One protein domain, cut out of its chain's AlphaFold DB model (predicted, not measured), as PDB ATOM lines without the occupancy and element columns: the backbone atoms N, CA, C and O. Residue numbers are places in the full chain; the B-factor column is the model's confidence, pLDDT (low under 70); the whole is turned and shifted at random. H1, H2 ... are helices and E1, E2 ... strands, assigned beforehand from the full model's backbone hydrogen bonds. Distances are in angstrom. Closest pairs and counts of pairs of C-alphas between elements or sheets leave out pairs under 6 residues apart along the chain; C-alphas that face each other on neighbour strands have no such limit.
ATOM      1  N   PHE A   2     223.607 224.983 204.643       82.06
ATOM      2  CA  PHE A   2     223.218 225.805 203.484       82.06
ATOM      3  C   PHE A   2     224.421 226.383 202.716       82.06
ATOM      4  O   PHE A   2     224.480 226.263 201.496       82.06
ATOM      5  N   GLU A   3     225.410 226.931 203.428       87.12
ATOM      6  CA  GLU A   3     226.634 227.493 202.828       87.12
ATOM      7  C   GLU A   3     227.429 226.462 202.013       87.12
ATOM      8  O   GLU A   3     227.988 226.794 200.975       87.12
ATOM      9  N   ASN A   4     227.423 225.192 202.437       89.06
ATOM     10  CA  ASN A   4     228.117 224.110 201.731       89.06
ATOM     11  C   ASN A   4     227.364 223.653 200.473       89.06
ATOM     12  O   ASN A   4     227.961 223.073 199.567       89.06
ATOM     13  N   TRP A   5     226.048 223.864 200.436       91.94
ATOM     14  CA  TRP A   5     225.196 223.496 199.310       91.94
ATOM     15  C   TRP A   5     225.161 224.582 198.232       91.94
ATOM     16  O   TRP A   5     225.162 224.271 197.040       91.94
ATOM     17  N   GLN A   6     225.129 225.857 198.625       89.19
ATOM     18  CA  GLN A   6     224.945 226.967 197.697       89.19
ATOM     19  C   GLN A   6     226.065 227.013 196.646       89.19
ATOM     20  O   GLN A   6     227.210 227.344 196.931       89.19
ATOM     21  N   GLY A   7     225.716 226.709 195.394       88.50
ATOM     22  CA  GLY A   7     226.675 226.685 194.286       88.50
ATOM     23  C   GLY A   7     227.523 225.412 194.198       88.50
ATOM     24  O   GLY A   7     228.395 225.331 193.338       88.50
ATOM     25  N   SER A   8     227.253 224.409 195.033       94.31
ATOM     26  CA  SER A   8     227.918 223.113 194.958       94.31
ATOM     27  C   SER A   8     227.326 222.232 193.857       94.31
ATOM     28  O   SER A   8     226.114 222.186 193.646       94.31
ATOM     29  N   TRP A   9     228.199 221.503 193.160       96.00
ATOM     30  CA  TRP A   9     227.799 220.483 192.189       96.00
ATOM     31  C   TRP A   9     227.351 219.187 192.874       96.00
ATOM     32  O   TRP A   9     226.362 218.577 192.475       96.00
ATOM     33  N   THR A  10     228.067 218.780 193.924       96.81
ATOM     34  CA  THR A  10     227.981 217.433 194.508       96.81
ATOM     35  C   THR A  10     227.285 217.387 195.862       96.81
ATOM     36  O   THR A  10     226.826 216.323 196.269       96.81
ATOM     37  N   VAL A  11     227.173 218.512 196.570       96.81
ATOM     38  CA  VAL A  11     226.511 218.559 197.881       96.81
ATOM     39  C   VAL A  11     225.003 218.682 197.682       96.81
ATOM     40  O   VAL A  11     224.543 219.520 196.909       96.81
ATOM     41  N   SER A  12     224.233 217.861 198.394       96.25
ATOM     42  CA  SER A  12     222.771 217.953 198.450       96.25
ATOM     43  C   SER A  12     222.325 218.888 199.580       96.25
ATOM     44  O   SER A  12     222.964 218.912 200.635       96.25
ATOM     45  N   PRO A  13     221.206 219.614 199.424       94.31
ATOM     46  CA  PRO A  13     220.553 220.247 200.558       94.31
ATOM     47  C   PRO A  13     219.843 219.173 201.409       94.31
ATOM     48  O   PRO A  13     219.591 218.065 200.919       94.31
ATOM     49  N   PRO A  14     219.469 219.476 202.664       92.94
ATOM     50  CA  PRO A  14     218.688 218.552 203.484       92.94
ATOM     51  C   PRO A  14     217.413 218.089 202.760       92.94
ATOM     52  O   PRO A  14     216.637 218.916 202.285       92.94
ATOM     53  N   ASN A  15     217.201 216.770 202.685       93.69
ATOM     54  CA  ASN A  15     216.066 216.123 202.002       93.69
ATOM     55  C   ASN A  15     215.923 216.441 200.499       93.69
ATOM     56  O   ASN A  15     214.843 216.259 199.938       93.69
ATOM     57  N   GLY A  16     216.982 216.920 199.843       94.06
ATOM     58  CA  GLY A  16     216.996 217.173 198.404       94.06
ATOM     59  C   GLY A  16     218.061 216.367 197.670       94.06
ATOM     60  O   GLY A  16     218.605 215.389 198.179       94.06
ATOM     61  N   GLU A  17     218.369 216.806 196.455       96.19
ATOM     62  CA  GLU A  17     219.393 216.205 195.600       96.19
ATOM     63  C   GLU A  17     220.501 217.211 195.276       96.19
ATOM     64  O   GLU A  17     220.295 218.430 195.312       96.19
ATOM     65  N   SER A  18     221.686 216.694 194.962       96.94
ATOM     66  CA  SER A  18     222.796 217.490 194.454       96.94
ATOM     67  C   SER A  18     222.538 217.904 193.008       96.94
ATOM     68  O   SER A  18     221.710 217.315 192.303       96.94
ATOM     69  N   LEU A  19     223.275 218.909 192.533       96.75
ATOM     70  CA  LEU A  19     223.129 219.363 191.158       96.75
ATOM     71  C   LEU A  19     223.601 218.309 190.138       96.75
ATOM     72  O   LEU A  19     223.073 218.256 189.032       96.75
ATOM     73  N   GLU A  20     224.527 217.434 190.531       97.88
ATOM     74  CA  GLU A  20     224.961 216.269 189.757       97.88
ATOM     75  C   GLU A  20     223.833 215.257 189.520       97.88
ATOM     76  O   GLU A  20     223.569 214.871 188.380       97.88
ATOM     77  N   VAL A  21     223.134 214.855 190.587       98.44
ATOM     78  CA  VAL A  21     221.996 213.923 190.496       98.44
ATOM     79  C   VAL A  21     220.856 214.563 189.703       98.44
ATOM     80  O   VAL A  21     220.273 213.935 188.813       98.44
ATOM     81  N   PHE A  22     220.598 215.846 189.965       98.19
ATOM     82  CA  PHE A  22     219.639 216.645 189.217       98.19
ATOM     83  C   PHE A  22     219.969 216.689 187.714       98.19
ATOM     84  O   PHE A  22     219.086 216.454 186.886       98.19
ATOM     85  N   ASP A  23     221.221 216.972 187.337       98.38
ATOM     86  CA  ASP A  23     221.647 217.027 185.936       98.38
ATOM     87  C   ASP A  23     221.473 215.672 185.261       98.38
ATOM     88  O   ASP A  23     220.853 215.608 184.201       98.38
ATOM     89  N   ALA A  24     221.909 214.583 185.898       98.31
ATOM     90  CA  ALA A  24     221.731 213.238 185.360       98.31
ATOM     91  C   ALA A  24     220.254 212.945 185.032       98.31
ATOM     92  O   ALA A  24     219.945 212.428 183.951       98.31
ATOM     93  N   ARG A  25     219.333 213.350 185.918       98.56
ATOM     94  CA  ARG A  25     217.883 213.215 185.724       98.56
ATOM     95  C   ARG A  25     217.360 214.091 184.582       98.56
ATOM     96  O   ARG A  25     216.573 213.617 183.762       98.56
ATOM     97  N   VAL A  26     217.817 215.340 184.482       98.44
ATOM     98  CA  VAL A  26     217.461 216.242 183.372       98.44
ATOM     99  C   VAL A  26     217.955 215.691 182.033       98.44
ATOM    100  O   VAL A  26     217.186 215.654 181.071       98.44
ATOM    101  N   GLN A  27     219.197 215.202 181.962       98.25
ATOM    102  CA  GLN A  27     219.749 214.652 180.724       98.25
ATOM    103  C   GLN A  27     219.087 213.332 180.322       98.25
ATOM    104  O   GLN A  27     218.915 213.079 179.130       98.25
ATOM    105  N   ALA A  28     218.662 212.508 181.285       98.50
ATOM    106  CA  ALA A  28     217.847 211.329 180.999       98.50
ATOM    107  C   ALA A  28     216.511 211.720 180.342       98.50
ATOM    108  O   ALA A  28     216.174 211.181 179.289       98.50
ATOM    109  N   GLY A  29     215.811 212.718 180.895       98.25
ATOM    110  CA  GLY A  29     214.577 213.246 180.306       98.25
ATOM    111  C   GLY A  29     214.788 213.839 178.910       98.25
ATOM    112  O   GLY A  29     214.010 213.562 177.998       98.25
ATOM    113  N   ARG A  30     215.878 214.592 178.697       97.94
ATOM    114  CA  ARG A  30     216.246 215.101 177.364       97.94
ATOM    115  C   ARG A  30     216.430 213.958 176.365       97.94
ATOM    116  O   ARG A  30     215.817 213.993 175.302       97.94
ATOM    117  N   ARG A  31     217.251 212.954 176.692       98.06
ATOM    118  CA  ARG A  31     217.499 211.799 175.812       98.06
ATOM    119  C   ARG A  31     216.211 211.055 175.472       98.06
ATOM    120  O   ARG A  31     216.017 210.712 174.310       98.06
ATOM    121  N   GLN A  32     215.320 210.877 176.447       98.00
ATOM    122  CA  GLN A  32     214.016 210.256 176.226       98.00
ATOM    123  C   GLN A  32     213.161 211.057 175.231       98.00
ATOM    124  O   GLN A  32     212.624 210.486 174.282       98.00
ATOM    125  N   ILE A  33     213.083 212.385 175.388       97.56
ATOM    126  CA  ILE A  33     212.366 213.255 174.440       97.56
ATOM    127  C   ILE A  33     212.952 213.106 173.032       97.56
ATOM    128  O   ILE A  33     212.199 212.949 172.072       97.56
ATOM    129  N   LEU A  34     214.282 213.121 172.902       96.69
ATOM    130  CA  LEU A  34     214.952 212.982 171.608       96.69
ATOM    131  C   LEU A  34     214.686 211.621 170.958       96.69
ATOM    132  O   LEU A  34     214.445 211.573 169.752       96.69
ATOM    133  N   SER A  35     214.675 210.535 171.738       96.81
ATOM    134  CA  SER A  35     214.374 209.199 171.215       96.81
ATOM    135  C   SER A  35     212.909 209.039 170.807       96.81
ATOM    136  O   SER A  35     212.623 208.466 169.760       96.81
ATOM    137  N   GLU A  36     211.969 209.559 171.599       97.75
ATOM    138  CA  GLU A  36     210.532 209.371 171.356       97.75
ATOM    139  C   GLU A  36     209.967 210.340 170.306       97.75
ATOM    140  O   GLU A  36     208.928 210.069 169.699       97.75
ATOM    141  N   ARG A  37     210.614 211.496 170.101       97.06
ATOM    142  CA  ARG A  37     210.112 212.607 169.272       97.06
ATOM    143  C   ARG A  37     211.107 213.038 168.191       97.06
ATOM    144  O   ARG A  37     211.156 214.213 167.824       97.06
ATOM    145  N   ALA A  38     211.884 212.096 167.659       95.38
ATOM    146  CA  ALA A  38     212.871 212.362 166.616       95.38
ATOM    147  C   ALA A  38     212.266 213.119 165.412       95.38
ATOM    148  O   ALA A  38     211.196 212.778 164.902       95.38
ATOM    149  N   GLY A  39     212.955 214.174 164.966       95.50
ATOM    150  CA  GLY A  39     212.535 215.005 163.829       95.50
ATOM    151  C   GLY A  39     211.307 215.888 164.081       95.50
ATOM    152  O   GLY A  39     210.760 216.451 163.132       95.50
ATOM    153  N   LYS A  40     210.839 216.009 165.330       97.94
ATOM    154  CA  LYS A  40     209.719 216.882 165.708       97.94
ATOM    155  C   LYS A  40     210.203 218.096 166.496       97.94
ATOM    156  O   LYS A  40     211.203 218.040 167.204       97.94
ATOM    157  N   THR A  41     209.430 219.173 166.423       98.25
ATOM    158  CA  THR A  41     209.540 220.300 167.353       98.25
ATOM    159  C   THR A  41     208.712 219.991 168.594       98.25
ATOM    160  O   THR A  41     207.523 219.690 168.483       98.25
ATOM    161  N   VAL A  42     209.331 220.067 169.770       98.12
ATOM    162  CA  VAL A  42     208.688 219.822 171.067       98.12
ATOM    163  C   VAL A  42     208.841 221.063 171.935       98.12
ATOM    164  O   VAL A  42     209.910 221.669 171.972       98.12
ATOM    165  N   VAL A  43     207.779 221.423 172.653       98.38
ATOM    166  CA  VAL A  43     207.825 222.458 173.691       98.38
ATOM    167  C   VAL A  43     207.959 221.777 175.046       98.38
ATOM    168  O   VAL A  43     207.158 220.910 175.391       98.38
ATOM    169  N   VAL A  44     208.963 222.187 175.819       98.31
ATOM    170  CA  VAL A  44     209.175 221.742 177.201       98.31
ATOM    171  C   VAL A  44     208.969 222.939 178.117       98.31
ATOM    172  O   VAL A  44     209.741 223.894 178.078       98.31
ATOM    173  N   VAL A  45     207.928 222.892 178.946       98.44
ATOM    174  CA  VAL A  45     207.675 223.912 179.970       98.44
ATOM    175  C   VAL A  45     208.356 223.471 181.257       98.44
ATOM    176  O   VAL A  45     208.134 222.359 181.733       98.44
ATOM    177  N   SER A  46     209.233 224.313 181.799       97.75
ATOM    178  CA  SER A  46     210.036 223.956 182.965       97.75
ATOM    179  C   SER A  46     210.479 225.181 183.767       97.75
ATOM    180  O   SER A  46     209.997 226.292 183.555       97.75
ATOM    181  N   HIS A  47     211.399 224.967 184.703       97.81
ATOM    182  CA  HIS A  47     211.964 225.990 185.577       97.81
ATOM    183  C   HIS A  47     213.399 226.354 185.168       97.81
ATOM    184  O   HIS A  47     213.988 225.747 184.273       97.81
ATOM    185  N   VAL A  48     213.993 227.328 185.864       98.00
ATOM    186  CA  VAL A  48     215.345 227.833 185.578       98.00
ATOM    187  C   VAL A  48     216.404 226.727 185.504       98.00
ATOM    188  O   VAL A  48     217.141 226.666 184.524       98.00
ATOM    189  N   MET A  49     216.476 225.822 186.485       97.56
ATOM    190  CA  MET A  49     217.557 224.830 186.541       97.56
ATOM    191  C   MET A  49     217.460 223.766 185.440       97.56
ATOM    192  O   MET A  49     218.481 223.509 184.802       97.56
ATOM    193  N   PRO A  50     216.286 223.183 185.124       98.38
ATOM    194  CA  PRO A  50     216.198 222.279 183.980       98.38
ATOM    195  C   PRO A  50     216.529 222.976 182.658       98.38
ATOM    196  O   PRO A  50     217.288 222.426 181.867       98.38
ATOM    197  N   ILE A  51     216.052 224.211 182.442       98.62
ATOM    198  CA  ILE A  51     216.365 224.979 181.223       98.62
ATOM    199  C   ILE A  51     217.880 225.193 181.101       98.62
ATOM    200  O   ILE A  51     218.456 224.961 180.038       98.62
ATOM    201  N   ARG A  52     218.555 225.547 182.201       98.38
ATOM    202  CA  ARG A  52     220.023 225.627 182.239       98.38
ATOM    203  C   ARG A  52     220.695 224.286 181.948       98.38
ATOM    204  O   ARG A  52     221.715 224.286 181.273       98.38
ATOM    205  N   GLY A  53     220.128 223.163 182.386       98.31
ATOM    206  CA  GLY A  53     220.624 221.822 182.056       98.31
ATOM    207  C   GLY A  53     220.555 221.501 180.558       98.31
ATOM    208  O   GLY A  53     221.492 220.919 180.011       98.31
ATOM    209  N   PHE A  54     219.496 221.938 179.870       98.38
ATOM    210  CA  PHE A  54     219.398 221.831 178.409       98.38
ATOM    211  C   PHE A  54     220.417 222.744 177.711       98.38
ATOM    212  O   PHE A  54     221.118 222.291 176.809       98.38
ATOM    213  N   ILE A  55     220.559 224.000 178.155       98.31
ATOM    214  CA  ILE A  55     221.545 224.945 177.597       98.31
ATOM    215  C   ILE A  55     222.973 224.441 177.808       98.31
ATOM    216  O   ILE A  55     223.759 224.443 176.867       98.31
ATOM    217  N   ARG A  56     223.303 223.978 179.023       97.88
ATOM    218  CA  ARG A  56     224.610 223.404 179.368       97.88
ATOM    219  C   ARG A  56     225.015 222.359 178.346       97.88
ATOM    220  O   ARG A  56     226.134 222.402 177.854       97.88
ATOM    221  N   ALA A  57     224.117 221.427 178.054       97.94
ATOM    222  CA  ALA A  57     224.434 220.353 177.142       97.94
ATOM    223  C   ALA A  57     224.401 220.771 175.670       97.94
ATOM    224  O   ALA A  57     225.169 220.234 174.884       97.94
ATOM    225  N   GLY A  58     223.558 221.739 175.299       97.69
ATOM    226  CA  GLY A  58     223.587 222.322 173.959       97.69
ATOM    227  C   GLY A  58     224.884 223.086 173.661       97.69
ATOM    228  O   GLY A  58     225.314 223.132 172.517       97.69
ATOM    229  N   MET A  59     225.511 223.665 174.689       97.00
ATOM    230  CA  MET A  59     226.748 224.451 174.590       97.00
ATOM    231  C   MET A  59     228.020 223.671 174.956       97.00
ATOM    232  O   MET A  59     229.092 224.267 174.970       97.00
ATOM    233  N   ASP A  60     227.904 222.397 175.341       96.25
ATOM    234  CA  ASP A  60     228.994 221.604 175.941       96.25
ATOM    235  C   ASP A  60     229.733 222.339 177.090       96.25
ATOM    236  O   ASP A  60     230.952 222.313 177.245       96.25
ATOM    237  N   ALA A  61     228.979 223.073 177.919       94.62
ATOM    238  CA  ALA A  61     229.524 224.106 178.812       94.62
ATOM    239  C   ALA A  61     230.068 223.592 180.163       94.62
ATOM    240  O   ALA A  61     230.308 224.385 181.082       94.62
ATOM    241  N   GLY A  62     230.223 222.276 180.339       95.00
ATOM    242  CA  GLY A  62     230.617 221.676 181.618       95.00
ATOM    243  C   GLY A  62     229.709 222.091 182.790       95.00
ATOM    244  O   GLY A  62     228.589 222.563 182.611       95.00
ATOM    245  N   VAL A  63     230.160 221.893 184.029       95.19
ATOM    246  CA  VAL A  63     229.372 222.212 185.242       95.19
ATOM    247  C   VAL A  63     229.046 223.711 185.322       95.19
ATOM    248  O   VAL A  63     227.913 224.088 185.620       95.19
ATOM    249  N   ALA A  64     229.991 224.573 184.930       94.50
ATOM    250  CA  ALA A  64     229.840 226.028 184.956       94.50
ATOM    251  C   ALA A  64     228.595 226.543 184.204       94.50
ATOM    252  O   ALA A  64     228.049 227.579 184.593       94.50
ATOM    253  N   GLY A  65     228.107 225.814 183.191       96.31
ATOM    254  CA  GLY A  65     226.886 226.136 182.445       96.31
ATOM    255  C   GLY A  65     225.631 226.329 183.308       96.31
ATOM    256  O   GLY A  65     224.722 227.044 182.898       96.31
ATOM    257  N   TYR A  66     225.585 225.797 184.532       96.81
ATOM    258  CA  TYR A  66     224.469 226.017 185.461       96.81
ATOM    259  C   TYR A  66     224.444 227.390 186.144       96.81
ATOM    260  O   TYR A  66     223.426 227.752 186.738       96.81
ATOM    261  N   TRP A  67     225.515 228.177 186.052       95.00
ATOM    262  CA  TRP A  67     225.605 229.488 186.709       95.00
ATOM    263  C   TRP A  67     225.782 230.659 185.746       95.00
ATOM    264  O   TRP A  67     225.749 231.802 186.189       95.00
ATOM    265  N   ARG A  68     225.961 230.415 184.441       95.31
ATOM    266  CA  ARG A  68     226.184 231.492 183.457       95.31
ATOM    267  C   ARG A  68     224.902 232.059 182.833       95.31
ATOM    268  O   ARG A  68     224.764 233.278 182.832       95.31
ATOM    269  N   PRO A  69     223.960 231.249 182.314       96.25
ATOM    270  CA  PRO A  69     222.812 231.790 181.602       96.25
ATOM    271  C   PRO A  69     221.738 232.292 182.570       96.25
ATOM    272  O   PRO A  69     221.320 231.589 183.494       96.25
ATOM    273  N   GLN A  70     221.253 233.508 182.348       97.06
ATOM    274  CA  GLN A  70     220.067 234.030 183.024       97.06
ATOM    275  C   GLN A  70     218.807 233.531 182.301       97.06
ATOM    276  O   GLN A  70     218.797 233.471 181.076       97.06
ATOM    277  N   ILE A  71     217.777 233.144 183.060       98.31
ATOM    278  CA  ILE A  71     216.482 232.682 182.541       98.31
ATOM    279  C   ILE A  71     215.394 233.531 183.190       98.31
ATOM    280  O   ILE A  71     215.192 233.465 184.404       98.31
ATOM    281  N   SER A  72     214.732 234.352 182.386       98.44
ATOM    282  CA  SER A  72     213.639 235.215 182.810       98.44
ATOM    283  C   SER A  72     212.330 234.428 182.856       98.44
ATOM    284  O   SER A  72     212.151 233.485 182.071       98.44
ATOM    285  N   PRO A  73     211.391 234.809 183.740       98.12
ATOM    286  CA  PRO A  73     210.029 234.295 183.702       98.12
ATOM    287  C   PRO A  73     209.423 234.446 182.305       98.12
ATOM    288  O   PRO A  73     209.629 235.462 181.644       98.12
ATOM    289  N   CYS A  74     208.706 233.414 181.858       97.94
ATOM    290  CA  CYS A  74     208.074 233.345 180.537       97.94
ATOM    291  C   CYS A  74     209.031 233.506 179.340       97.94
ATOM    292  O   CYS A  74     208.576 233.693 178.218       97.94
ATOM    293  N   SER A  75     210.350 233.409 179.535       98.69
ATOM    294  CA  SER A  75     211.290 233.431 178.413       98.69
ATOM    295  C   SER A  75     211.240 232.145 177.585       98.69
ATOM    296  O   SER A  75     210.917 231.065 178.083       98.69
ATOM    297  N   ILE A  76     211.607 232.258 176.307       98.75
ATOM    298  CA  ILE A  76     211.685 231.138 175.365       98.75
ATOM    299  C   ILE A  76     213.154 230.859 175.032       98.75
ATOM    300  O   ILE A  76     213.927 231.767 174.728       98.75
ATOM    301  N   THR A  77     213.543 229.586 175.077       98.75
ATOM    302  CA  THR A  77     214.862 229.085 174.660       98.75
ATOM    303  C   THR A  77     214.655 228.012 173.596       98.75
ATOM    304  O   THR A  77     213.833 227.118 173.790       98.75
ATOM    305  N   ILE A  78     215.376 228.097 172.473       98.69
ATOM    306  CA  ILE A  78     215.266 227.147 171.354       98.69
ATOM    307  C   ILE A  78     216.633 226.521 171.110       98.69
ATOM    308  O   ILE A  78     217.600 227.216 170.788       98.69
ATOM    309  N   ILE A  79     216.687 225.199 171.244       98.50
ATOM    310  CA  ILE A  79     217.876 224.385 171.000       98.50
ATOM    311  C   ILE A  79     217.472 223.228 170.096       98.50
ATOM    312  O   ILE A  79     216.469 222.556 170.345       98.50
ATOM    313  N   ARG A  80     218.260 222.987 169.055       98.31
ATOM    314  CA  ARG A  80     218.140 221.816 168.190       98.31
ATOM    315  C   ARG A  80     219.221 220.818 168.582       98.31
ATOM    316  O   ARG A  80     220.382 221.192 168.657       98.31
ATOM    317  N   PHE A  81     218.844 219.567 168.818       98.00
ATOM    318  CA  PHE A  81     219.773 218.486 169.154       98.00
ATOM    319  C   PHE A  81     219.778 217.426 168.051       98.00
ATOM    320  O   PHE A  81     218.718 217.035 167.557       98.00
ATOM    321  N   TRP A  82     220.962 216.912 167.728       95.44
ATOM    322  CA  TRP A  82     221.170 215.700 166.940       95.44
ATOM    323  C   TRP A  82     221.711 214.620 167.864       95.44
ATOM    324  O   TRP A  82     222.921 214.435 167.981       95.44
ATOM    325  N   GLY A  83     220.783 213.965 168.568       90.88
ATOM    326  CA  GLY A  83     221.112 213.051 169.657       90.88
ATOM    327  C   GLY A  83     221.956 213.744 170.728       90.88
ATOM    328  O   GLY A  83     221.645 214.861 171.141       90.88
ATOM    329  N   ASP A  84     223.028 213.076 171.145       88.88
ATOM    330  CA  ASP A  84     224.021 213.601 172.088       88.88
ATOM    331  C   ASP A  84     225.307 214.064 171.375       88.88
ATOM    332  O   ASP A  84     226.266 214.465 172.026       88.88
ATOM    333  N   GLN A  85     225.343 213.997 170.042       92.62
ATOM    334  CA  GLN A  85     226.540 214.236 169.237       92.62
ATOM    335  C   GLN A  85     226.747 215.713 168.903       92.62
ATOM    336  O   GLN A  85     227.883 216.174 168.833       92.62
ATOM    337  N   ALA A  86     225.662 216.441 168.641       96.06
ATOM    338  CA  ALA A  86     225.721 217.844 168.256       96.06
ATOM    339  C   ALA A  86     224.450 218.589 168.664       96.06
ATOM    340  O   ALA A  86     223.364 218.008 168.759       96.06
ATOM    341  N   ALA A  87     224.581 219.899 168.851       98.00
ATOM    342  CA  ALA A  87     223.464 220.787 169.109       98.00
ATOM    343  C   ALA A  87     223.695 222.175 168.499       98.00
ATOM    344  O   ALA A  87     224.826 222.624 168.339       98.00
ATOM    345  N   GLU A  88     222.599 222.861 168.198       98.25
ATOM    346  CA  GLU A  88     222.563 224.268 167.809       98.25
ATOM    347  C   GLU A  88     221.686 225.032 168.798       98.25
ATOM    348  O   GLU A  88     220.484 224.772 168.922       98.25
ATOM    349  N   VAL A  89     222.271 226.005 169.489       98.06
ATOM    350  CA  VAL A  89     221.542 226.918 170.372       98.06
ATOM    351  C   VAL A  89     221.124 228.139 169.559       98.06
ATOM    352  O   VAL A  89     221.948 228.986 169.229       98.06
ATOM    353  N   MET A  90     219.842 228.216 169.205       98.31
ATOM    354  CA  MET A  90     219.322 229.261 168.314       98.31
ATOM    355  C   MET A  90     218.939 230.532 169.067       98.31
ATOM    356  O   MET A  90     219.160 231.639 168.587       98.31
ATOM    357  N   THR A  91     218.330 230.378 170.241       98.12
ATOM    358  CA  THR A  91     218.005 231.503 171.118       98.12
ATOM    359  C   THR A  91     218.005 231.050 172.564       98.12
ATOM    360  O   THR A  91     217.619 229.920 172.870       98.12
ATOM    361  N   VAL A  92     218.415 231.947 173.453       98.19
ATOM    362  CA  VAL A  92     218.393 231.751 174.900       98.19
ATOM    363  C   VAL A  92     217.701 232.955 175.507       98.19
ATOM    364  O   VAL A  92     218.054 234.089 175.189       98.19
ATOM    365  N   ASN A  93     216.757 232.701 176.413       98.31
ATOM    366  CA  ASN A  93     216.121 233.738 177.222       98.31
ATOM    367  C   ASN A  93     215.404 234.842 176.406       98.31
ATOM    368  O   ASN A  93     215.461 236.022 176.743       98.31
ATOM    369  N   ALA A  94     214.718 234.477 175.320       98.56
ATOM    370  CA  ALA A  94     213.970 235.438 174.518       98.56
ATOM    371  C   ALA A  94     212.677 235.869 175.227       98.56
ATOM    372  O   ALA A  94     211.819 235.036 175.525       98.56
ATOM    373  N   THR A  95     212.512 237.172 175.448       98.56
ATOM    374  CA  THR A  95     211.331 237.774 176.100       98.56
ATOM    375  C   THR A  95     210.634 238.821 175.235       98.56
ATOM    376  O   THR A  95     209.788 239.550 175.725       98.56
TER     377      THR A  95
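This is residues 2 to 95 of the 98 residues of the protein "Bifunctional RNase H/acid phosphatase" of Actinobacteria bacterium (UniProt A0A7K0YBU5). The short helix H3 forms the core, packed between a two-stranded hairpin, E1 and E2, and the long helix H2, which crosses it steeply; little H4 packs on H3 too. H1 and the unnamed residues 6 to 18 extend the long axis beyond the start of H2. The printed part has 94 residues, with four named helices and then two named strands, H1 H2 H3 H4 E1 E2, an antiparallel sheet of order E1 - E2, and a mixed class. It is compact, with a radius of gyration of the C-alphas of 13.7 A and spans of 42 by 29 by 21 A.

Look first at the hairpin of E1, residues 76 to 82, and E2, residues 86 to 94: they are antiparallel at 177 degrees, with N 80 and O 88 2.9 A apart and N 88 and O 80 2.8 A apart, within hydrogen-bond range. At H3, residues 48 to 58, the closest C-alphas to E2 are those of Gly 58 and Ala 87, 5.1 A apart. H2, residues 19 to 36, touches H3 with residues 23 to 30 alone; the closest C-alphas, Val 26 and Pro 50, are 6.2 A apart, at a steep tilt of 65 degrees, the same way. H4, residues 63 to 66, touches H3, closest at C-alphas Arg 56 and Gly 65, 4.7 A. H1, residues 2 to 5, is apart from H2. Every O i to N i+4 pair is within range in H2 and H3; H1 and H4 are too short for one.

Find C-alpha 19 at (223.129, 219.363, 191.158); from there H2 runs 25.5 A to C-alpha 36. H3 spans 15.3 A, E1 20.0 A, and E2 22.1 A, ending at C-alpha 94 at (213.970, 235.438, 174.518). H1 is 5.2 A long and H4 6.2 A.

The farthest C-alphas, Glu 3 and Gly 39, are 43.3 A apart. The printed part has no cut; the links H1 to H2 and H2 to H3 are long. No printed residue is under 70 in pLDDT.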